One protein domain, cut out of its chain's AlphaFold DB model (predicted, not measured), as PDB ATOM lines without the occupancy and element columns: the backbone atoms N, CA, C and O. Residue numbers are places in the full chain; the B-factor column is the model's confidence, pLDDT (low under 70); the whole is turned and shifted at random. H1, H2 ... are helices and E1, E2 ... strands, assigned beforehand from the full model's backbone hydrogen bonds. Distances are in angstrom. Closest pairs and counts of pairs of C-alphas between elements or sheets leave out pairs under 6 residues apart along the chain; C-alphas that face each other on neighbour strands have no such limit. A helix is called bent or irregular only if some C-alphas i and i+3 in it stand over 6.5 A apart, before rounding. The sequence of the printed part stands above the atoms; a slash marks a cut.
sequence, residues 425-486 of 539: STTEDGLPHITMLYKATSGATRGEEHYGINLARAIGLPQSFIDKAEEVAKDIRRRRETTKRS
ATOM      1  N   SER A 425      -5.767  27.604 -21.444       72.75
ATOM      2  CA  SER A 425      -6.186  28.276 -20.211       72.75
ATOM      3  C   SER A 425      -7.587  28.859 -20.384       72.75
ATOM      4  O   SER A 425      -8.077  28.979 -21.500       72.75
ATOM      5  N   THR A 426      -8.249  29.247 -19.300       74.25
ATOM      6  CA  THR A 426      -9.532  29.966 -19.356       74.25
ATOM      7  C   THR A 426      -9.293  31.401 -18.902       74.25
ATOM      8  O   THR A 426      -8.644  31.604 -17.877       74.25
ATOM      9  N   THR A 427      -9.740  32.393 -19.673       67.56
ATOM     10  CA  THR A 427      -9.698  33.804 -19.255       67.56
ATOM     11  C   THR A 427     -10.717  34.068 -18.147       67.56
ATOM     12  O   THR A 427     -11.613  33.256 -17.916       67.56
ATOM     13  N   GLU A 428     -10.606  35.212 -17.465       66.56
ATOM     14  CA  GLU A 428     -11.531  35.614 -16.387       66.56
ATOM     15  C   GLU A 428     -13.010  35.626 -16.831       66.56
ATOM     16  O   GLU A 428     -13.894  35.342 -16.027       66.56
ATOM     17  N   ASP A 429     -13.270  35.825 -18.127       64.44
ATOM     18  CA  ASP A 429     -14.606  35.818 -18.743       64.44
ATOM     19  C   ASP A 429     -15.132  34.413 -19.111       64.44
ATOM     20  O   ASP A 429     -16.160  34.277 -19.775       64.44
ATOM     21  N   GLY A 430     -14.425  33.341 -18.736       67.25
ATOM     22  CA  GLY A 430     -14.821  31.964 -19.047       67.25
ATOM     23  C   GLY A 430     -14.512  31.515 -20.482       67.25
ATOM     24  O   GLY A 430     -14.902  30.412 -20.876       67.25
ATOM     25  N   LEU A 431     -13.800  32.326 -21.272       65.12
ATOM     26  CA  LEU A 431     -13.420  31.979 -22.644       65.12
ATOM     27  C   LEU A 431     -12.136  31.133 -22.655       65.12
ATOM     28  O   LEU A 431     -11.182  31.437 -21.937       65.12
ATOM     29  N   PRO A 432     -12.060  30.067 -23.471       65.94
ATOM     30  CA  PRO A 432     -10.820  29.331 -23.648       65.94
ATOM     31  C   PRO A 432      -9.801  30.200 -24.389       65.94
ATOM     32  O   PRO A 432     -10.087  30.776 -25.435       65.94
ATOM     33  N   HIS A 433      -8.592  30.249 -23.856       70.19
ATOM     34  CA  HIS A 433      -7.425  30.895 -24.423       70.19
ATOM     35  C   HIS A 433      -6.368  29.832 -24.698       70.19
ATOM     36  O   HIS A 433      -5.942  29.120 -23.792       70.19
ATOM     37  N   ILE A 434      -5.964  29.698 -25.958       73.75
ATOM     38  CA  ILE A 434      -4.959  28.719 -26.365       73.75
ATOM     39  C   ILE A 434      -3.617  29.437 -26.481       73.75
ATOM     40  O   ILE A 434      -3.445  30.313 -27.328       73.75
ATOM     41  N   THR A 435      -2.654  29.050 -25.650       75.75
ATOM     42  CA  THR A 435      -1.277  29.543 -25.703       75.75
ATOM     43  C   THR A 435      -0.402  28.542 -26.450       75.75
ATOM     44  O   THR A 435      -0.229  27.398 -26.025       75.75
ATOM     45  N   MET A 436       0.180  28.986 -27.563       75.69
ATOM     46  CA  MET A 436       1.153  28.206 -28.325       75.69
ATOM     47  C   MET A 436       2.490  28.185 -27.593       75.69
ATOM     48  O   MET A 436       3.094  29.232 -27.375       75.69
ATOM     49  N   LEU A 437       2.983  26.996 -27.240       79.62
ATOM     50  CA  LEU A 437       4.281  26.862 -26.570       79.62
ATOM     51  C   LEU A 437       5.454  26.831 -27.559       79.62
ATOM     52  O   LEU A 437       6.606  26.844 -27.133       79.62
ATOM     53  N   TYR A 438       5.169  26.731 -28.865       76.00
ATOM     54  CA  TYR A 438       6.152  26.619 -29.955       76.00
ATOM     55  C   TYR A 438       7.210  25.523 -29.737       76.00
ATOM     56  O   TYR A 438       8.321  25.590 -30.259       76.00
ATOM     57  N   LYS A 439       6.859  24.483 -28.971       76.88
ATOM     58  CA  LYS A 439       7.744  23.371 -28.627       76.88
ATOM     59  C   LYS A 439       7.270  22.093 -29.309       76.88
ATOM     60  O   LYS A 439       6.162  21.627 -29.046       76.88
ATOM     61  N   ALA A 440       8.121  21.509 -30.150       80.75
ATOM     62  CA  ALA A 440       7.864  20.201 -30.742       80.75
ATOM     63  C   ALA A 440       7.995  19.100 -29.678       80.75
ATOM     64  O   ALA A 440       9.008  19.010 -28.982       80.75
ATOM     65  N   THR A 441       6.966  18.268 -29.548       80.00
ATOM     66  CA  THR A 441       6.895  17.153 -28.598       80.00
ATOM     67  C   THR A 441       6.617  15.856 -29.353       80.00
ATOM     68  O   THR A 441       5.919  15.851 -30.365       80.00
ATOM     69  N   SER A 442       7.186  14.744 -28.886       80.00
ATOM     70  CA  SER A 442       7.026  13.437 -29.529       80.00
ATOM     71  C   SER A 442       5.608  12.876 -29.402       80.00
ATOM     72  O   SER A 442       4.940  13.040 -28.382       80.00
ATOM     73  N   GLY A 443       5.183  12.150 -30.435       75.25
ATOM     74  CA  GLY A 443       3.868  11.524 -30.548       75.25
ATOM     75  C   GLY A 443       2.935  12.277 -31.494       75.25
ATOM     76  O   GLY A 443       3.148  13.447 -31.808       75.25
ATOM     77  N   ALA A 444       1.886  11.594 -31.954       69.25
ATOM     78  CA  ALA A 444       0.778  12.247 -32.643       69.25
ATOM     79  C   ALA A 444      -0.027  13.093 -31.645       69.25
ATOM     80  O   ALA A 444      -0.141  12.709 -30.475       69.25
ATOM     81  N   THR A 445      -0.609  14.207 -32.102       67.00
ATOM     82  CA  THR A 445      -1.474  15.057 -31.272       67.00
ATOM     83  C   THR A 445      -2.535  14.201 -30.584       67.00
ATOM     84  O   THR A 445      -3.378  13.573 -31.235       67.00
ATOM     85  N   ARG A 446      -2.483  14.154 -29.250       56.19
ATOM     86  CA  ARG A 446      -3.448  13.422 -28.428       56.19
ATOM     87  C   ARG A 446      -4.719  14.247 -28.315       56.19
ATOM     88  O   ARG A 446      -4.889  14.966 -27.346       56.19
ATOM     89  N   GLY A 447      -5.584  14.137 -29.319       52.97
ATOM     90  CA  GLY A 447      -7.007  14.436 -29.177       52.97
ATOM     91  C   GLY A 447      -7.336  15.738 -28.450       52.97
ATOM     92  O   GLY A 447      -8.170  15.716 -27.550       52.97
ATOM     93  N   GLU A 448      -6.751  16.868 -28.855       53.50
ATOM     94  CA  GLU A 448      -7.421  18.152 -28.640       53.50
ATOM     95  C   GLU A 448      -8.656  18.162 -29.544       53.50
ATOM     96  O   GLU A 448      -8.667  18.692 -30.661       53.50
ATOM     97  N   GLU A 449      -9.683  17.433 -29.103       56.03
ATOM     98  CA  GLU A 449     -10.971  17.409 -29.756       56.03
ATOM     99  C   GLU A 449     -11.429  18.860 -29.868       56.03
ATOM    100  O   GLU A 449     -11.505  19.589 -28.881       56.03
ATOM    101  N   HIS A 450     -11.686  19.281 -31.105       59.72
ATOM    102  CA  HIS A 450     -12.202  20.603 -31.422       59.72
ATOM    103  C   HIS A 450     -11.221  21.784 -31.314       59.72
ATOM    104  O   HIS A 450     -11.704  22.900 -31.178       59.72
ATOM    105  N   TYR A 451      -9.899  21.613 -31.493       69.94
ATOM    106  CA  TYR A 451      -8.952  22.751 -31.603       69.94
ATOM    107  C   TYR A 451      -9.495  23.910 -32.467       69.94
ATOM    108  O   TYR A 451      -9.539  25.054 -32.025       69.94
ATOM    109  N   GLY A 452     -10.013  23.609 -33.665       75.06
ATOM    110  CA  GLY A 452     -10.578  24.629 -34.558       75.06
ATOM    111  C   GLY A 452     -11.829  25.334 -34.011       75.06
ATOM    112  O   GLY A 452     -11.985  26.533 -34.214       75.06
ATOM    113  N   ILE A 453     -12.702  24.625 -33.287       80.12
ATOM    114  CA  ILE A 453     -13.909  25.223 -32.681       80.12
ATOM    115  C   ILE A 453     -13.548  25.977 -31.391       80.12
ATOM    116  O   ILE A 453     -14.098  27.038 -31.119       80.12
ATOM    117  N   ASN A 454     -12.580  25.479 -30.621       75.12
ATOM    118  CA  ASN A 454     -12.055  26.158 -29.439       75.12
ATOM    119  C   ASN A 454     -11.357  27.468 -29.827       75.12
ATOM    120  O   ASN A 454     -11.564  28.482 -29.169       75.12
ATOM    121  N   LEU A 455     -10.617  27.479 -30.938       78.62
ATOM    122  CA  LEU A 455     -10.048  28.696 -31.512       78.62
ATOM    123  C   LEU A 455     -11.142  29.657 -31.998       78.62
ATOM    124  O   LEU A 455     -11.078  30.850 -31.722       78.62
ATOM    125  N   ALA A 456     -12.181  29.145 -32.665       80.38
ATOM    126  CA  ALA A 456     -13.342  29.939 -33.067       80.38
ATOM    127  C   ALA A 456     -14.027  30.616 -31.860       80.38
ATOM    128  O   ALA A 456     -14.387  31.791 -31.937       80.38
ATOM    129  N   ARG A 457     -14.141  29.905 -30.729       80.56
ATOM    130  CA  ARG A 457     -14.639  30.452 -29.458       80.56
ATOM    131  C   ARG A 457     -13.706  31.531 -28.899       80.56
ATOM    132  O   ARG A 457     -14.183  32.584 -28.497       80.56
ATOM    133  N   ALA A 458     -12.393  31.301 -28.931       75.19
ATOM    134  CA  ALA A 458     -11.382  32.253 -28.464       75.19
ATOM    135  C   ALA A 458     -11.347  33.561 -29.282       75.19
ATOM    136  O   ALA A 458     -11.053  34.620 -28.739       75.19
ATOM    137  N   ILE A 459     -11.670  33.496 -30.580       81.00
ATOM    138  CA  ILE A 459     -11.755  34.659 -31.485       81.00
ATOM    139  C   ILE A 459     -13.043  35.480 -31.251       81.00
ATOM    140  O   ILE A 459     -13.171  36.591 -31.765       81.00
ATOM    141  N   GLY A 460     -13.987  34.974 -30.449       77.44
ATOM    142  CA  GLY A 460     -15.222  35.682 -30.103       77.44
ATOM    143  C   GLY A 460     -16.357  35.488 -31.108       77.44
ATOM    144  O   GLY A 460     -17.214  36.363 -31.248       77.44
ATOM    145  N   LEU A 461     -16.389  34.361 -31.830       82.56
ATOM    146  CA  LEU A 461     -17.549  34.020 -32.658       82.56
ATOM    147  C   LEU A 461     -18.811  33.824 -31.791       82.56
ATOM    148  O   LEU A 461     -18.699  33.360 -30.655       82.56
ATOM    149  N   PRO A 462     -20.018  34.138 -32.309       88.06
ATOM    150  CA  PRO A 462     -21.251  34.062 -31.528       88.06
ATOM    151  C   PRO A 462     -21.473  32.680 -30.912       88.06
ATOM    152  O   PRO A 462     -21.356  31.667 -31.602       88.06
ATOM    153  N   GLN A 463     -21.873  32.632 -29.639       85.00
ATOM    154  CA  GLN A 463     -22.051  31.363 -28.925       85.00
ATOM    155  C   GLN A 463     -23.054  30.433 -29.627       85.00
ATOM    156  O   GLN A 463     -22.778  29.252 -29.798       85.00
ATOM    157  N   SER A 464     -24.148  30.983 -30.164       89.88
ATOM    158  CA  SER A 464     -25.138  30.223 -30.941       89.88
ATOM    159  C   SER A 464     -24.552  29.546 -32.188       89.88
ATOM    160  O   SER A 464     -25.004  28.469 -32.580       89.88
ATOM    161  N   PHE A 465     -23.533  30.146 -32.810       90.50
ATOM    162  CA  PHE A 465     -22.806  29.552 -33.929       90.50
ATOM    163  C   PHE A 465     -21.868  28.439 -33.453       90.50
ATOM    164  O   PHE A 465     -21.833  27.370 -34.063       90.50
ATOM    165  N   ILE A 466     -21.138  28.671 -32.357       89.19
ATOM    166  CA  ILE A 466     -20.230  27.682 -31.761       89.19
ATOM    167  C   ILE A 466     -20.997  26.430 -31.330       89.19
ATOM    168  O   ILE A 466     -20.600  25.325 -31.697       89.19
ATOM    169  N   ASP A 467     -22.126  26.598 -30.641       88.06
ATOM    170  CA  ASP A 467     -22.980  25.494 -30.195       88.06
ATOM    171  C   ASP A 467     -23.456  24.653 -31.387       88.06
ATOM    172  O   ASP A 467     -23.392  23.419 -31.366       88.06
ATOM    173  N   LYS A 468     -23.857  25.316 -32.482       89.81
ATOM    174  CA  LYS A 468     -24.274  24.620 -33.703       89.81
ATOM    175  C   LYS A 468     -23.114  23.902 -34.389       89.81
ATOM    176  O   LYS A 468     -23.286  22.780 -34.867       89.81
ATOM    177  N   ALA A 469     -21.939  24.523 -34.450       87.56
ATOM    178  CA  ALA A 469     -20.747  23.914 -35.029       87.56
ATOM    179  C   ALA A 469     -20.314  22.660 -34.247       87.56
ATOM    180  O   ALA A 469     -19.954  21.650 -34.859       87.56
ATOM    181  N   GLU A 470     -20.402  22.685 -32.914       86.94
ATOM    182  CA  GLU A 470     -20.150  21.511 -32.074       86.94
ATOM    183  C   GLU A 470     -21.164  20.392 -32.305       86.94
ATOM    184  O   GLU A 470     -20.771  19.228 -32.421       86.94
ATOM    185  N   GLU A 471     -22.454  20.725 -32.394       88.44
ATOM    186  CA  GLU A 471     -23.517  19.762 -32.700       88.44
ATOM    187  C   GLU A 471     -23.231  19.047 -34.029       88.44
ATOM    188  O   GLU A 471     -23.203  17.816 -34.089       88.44
ATOM    189  N   VAL A 472     -22.919  19.812 -35.081       87.62
ATOM    190  CA  VAL A 472     -22.586  19.273 -36.409       87.62
ATOM    191  C   VAL A 472     -21.328  18.402 -36.360       87.62
ATOM    192  O   VAL A 472     -21.303  17.319 -36.949       87.62
ATOM    193  N   ALA A 473     -20.284  18.830 -35.645       83.88
ATOM    194  CA  ALA A 473     -19.053  18.056 -35.505       83.88
ATOM    195  C   ALA A 473     -19.298  16.709 -34.798       83.88
ATOM    196  O   ALA A 473     -18.810  15.671 -35.262       83.88
ATOM    197  N   LYS A 474     -20.100  16.709 -33.722       85.12
ATOM    198  CA  LYS A 474     -20.526  15.494 -33.007       85.12
ATOM    199  C   LYS A 474     -21.323  14.566 -33.922       85.12
ATOM    200  O   LYS A 474     -21.057  13.364 -33.956       85.12
ATOM    201  N   ASP A 475     -22.230  15.109 -34.727       84.69
ATOM    202  CA  ASP A 475     -23.031  14.325 -35.668       84.69
ATOM    203  C   ASP A 475     -22.197  13.683 -36.787       84.69
ATOM    204  O   ASP A 475     -22.366  12.496 -37.086       84.69
ATOM    205  N   ILE A 476     -21.254  14.424 -37.381       82.56
ATOM    206  CA  ILE A 476     -20.324  13.893 -38.392       82.56
ATOM    207  C   ILE A 476     -19.483  12.757 -37.799       82.56
ATOM    208  O   ILE A 476     -19.282  11.727 -38.452       82.56
ATOM    209  N   ARG A 477     -19.009  12.915 -36.558       77.00
ATOM    210  CA  ARG A 477     -18.243  11.882 -35.854       77.00
ATOM    211  C   ARG A 477     -19.083  10.639 -35.591       77.00
ATOM    212  O   ARG A 477     -18.660   9.548 -35.968       77.00
ATOM    213  N   ARG A 478     -20.293  10.804 -35.048       80.44
ATOM    214  CA  ARG A 478     -21.226   9.699 -34.793       80.44
ATOM    215  C   ARG A 478     -21.491   8.902 -36.069       80.44
ATOM    216  O   ARG A 478     -21.391   7.680 -36.049       80.44
ATOM    217  N   ARG A 479     -21.733   9.579 -37.200       78.50
ATOM    218  CA  ARG A 479     -21.913   8.926 -38.512       78.50
ATOM    219  C   ARG A 479     -20.664   8.166 -38.978       78.50
ATOM    220  O   ARG A 479     -20.784   7.101 -39.580       78.50
ATOM    221  N   ARG A 480     -19.458   8.682 -38.717       69.50
ATOM    222  CA  ARG A 480     -18.200   7.979 -39.043       69.50
ATOM    223  C   ARG A 480     -17.990   6.740 -38.175       69.50
ATOM    224  O   ARG A 480     -17.534   5.721 -38.685       69.50
ATOM    225  N   GLU A 481     -18.312   6.815 -36.890       69.44
ATOM    226  CA  GLU A 481     -18.154   5.705 -35.947       69.44
ATOM    227  C   GLU A 481     -19.164   4.583 -36.207       69.44
ATOM    228  O   GLU A 481     -18.780   3.412 -36.210       69.44
ATOM    229  N   THR A 482     -20.416   4.919 -36.535       67.38
ATOM    230  CA  THR A 482     -21.417   3.922 -36.946       67.38
ATOM    231  C   THR A 482     -21.042   3.237 -38.260       67.38
ATOM    232  O   THR A 482     -21.199   2.027 -38.372       67.38
ATOM    233  N   THR A 483     -20.463   3.973 -39.217       62.16
ATOM    234  CA  THR A 483     -19.963   3.408 -40.487       62.16
ATOM    235  C   THR A 483     -18.717   2.530 -40.294       62.16
ATOM    236  O   THR A 483     -18.523   1.563 -41.026       62.16
ATOM    237  N   LYS A 484     -17.857   2.828 -39.307       60.78
ATOM    238  CA  LYS A 484     -16.687   1.990 -38.976       60.78
ATOM    239  C   LYS A 484     -17.087   0.684 -38.291       60.78
ATOM    240  O   LYS A 484     -16.555  -0.362 -38.652       60.78
ATOM    241  N   ARG A 485     -18.030   0.738 -37.341       56.44
ATOM    242  CA  ARG A 485     -18.522  -0.441 -36.605       56.44
ATOM    243  C   ARG A 485     -19.333  -1.412 -37.470       56.44
ATOM    244  O   ARG A 485     -19.447  -2.572 -37.108       56.44
ATOM    245  N   SER A 486     -19.873  -0.970 -38.606       55.25
ATOM    246  CA  SER A 486     -20.707  -1.812 -39.473       55.25
ATOM    247  C   SER A 486     -19.953  -2.544 -40.589       55.25
ATOM    248  O   SER A 486     -20.586  -3.273 -41.349       55.25
TER     249      SER A 486
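Overview. This is residues 425 to 486 of the 539 residues of the protein "DNA_MISMATCH_REPAIR_2 domain-containing protein" of Fusarium oxysporum f. sp. lycopersici (strain 4287 / CBS 123668 / FGSC 9935 / NRRL 34936) (UniProt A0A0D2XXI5). A short helix, H1, and the first part of a long helix, H2, make a helical hairpin with unequal legs, and the far part of H2 sticks out as a straight arm at residues 475 to 486, of which 475 to 485 belong to H2. On the other side of H1, the bent strand E1 and the link after it swing out in a wide open loop, free at residues 436 to 448, of which 436 to 442 belong to E1, and lead back to the beginning of H1. The printed part has 62 residues, with one named strand and two named helices in the order E1, H1, H2, and its class is mixed, helices and strands. The whole is loose, with a radius of gyration of the C-alphas of 14.6 A, and flat, spanning 44 by 36 by 13 A.

Along the chain. The printed part begins at Ser 425, with its C-alpha at (-6.186, 28.276, -20.211). Strand E1 takes residues 432 to 442 and measures 24.6 A from first to last C-alpha; it bends by 79 degrees at residue 439. C-alpha 442 stands at (7.026, 13.437, -29.529). Helix H1 takes residues 451 to 458, 10.3 A long. Helix H2, the longest helix, takes residues 463 to 485 and measures 32.9 A, ending with C-alpha 485 at (-18.522, -0.441, -36.605). Neither helix is bent or irregular.

Arrangement. Residues 425 to 426 pair with residues 432 to 433 of E1, antiparallel. E1 pairs with no named strand. The closest C-alphas of E1 and H1 are those of Pro 432 and Ala 458, 5.7 A apart. H1 and H2 form a helical hairpin: they touch, and the closest C-alphas, those of Arg 457 and Ile 466, are 6.7 A apart. They run opposite ways at a shallow tilt of 12 degrees. H2 touches H1 with residues 463 to 470 alone. E1 and H2 are apart. In H1 and H2 every O i to N i+4 pair is within hydrogen-bond range.

Size, cuts and confidence. The two C-alphas farthest apart are those of Glu 428 and Ser 486, at 44.9 A. Without the stretches that stand free, the body has 37 residues and spans 27 by 19 by 12 A. The printed part has no cut. The link from E1 to H1 is short, with 8 residues, and the link from H1 to H2 is tight, with 4. The mean pLDDT of the printed part is 74.9, and it is under 70 at residues 427 to 432, 444 to 451 and 480 to 486.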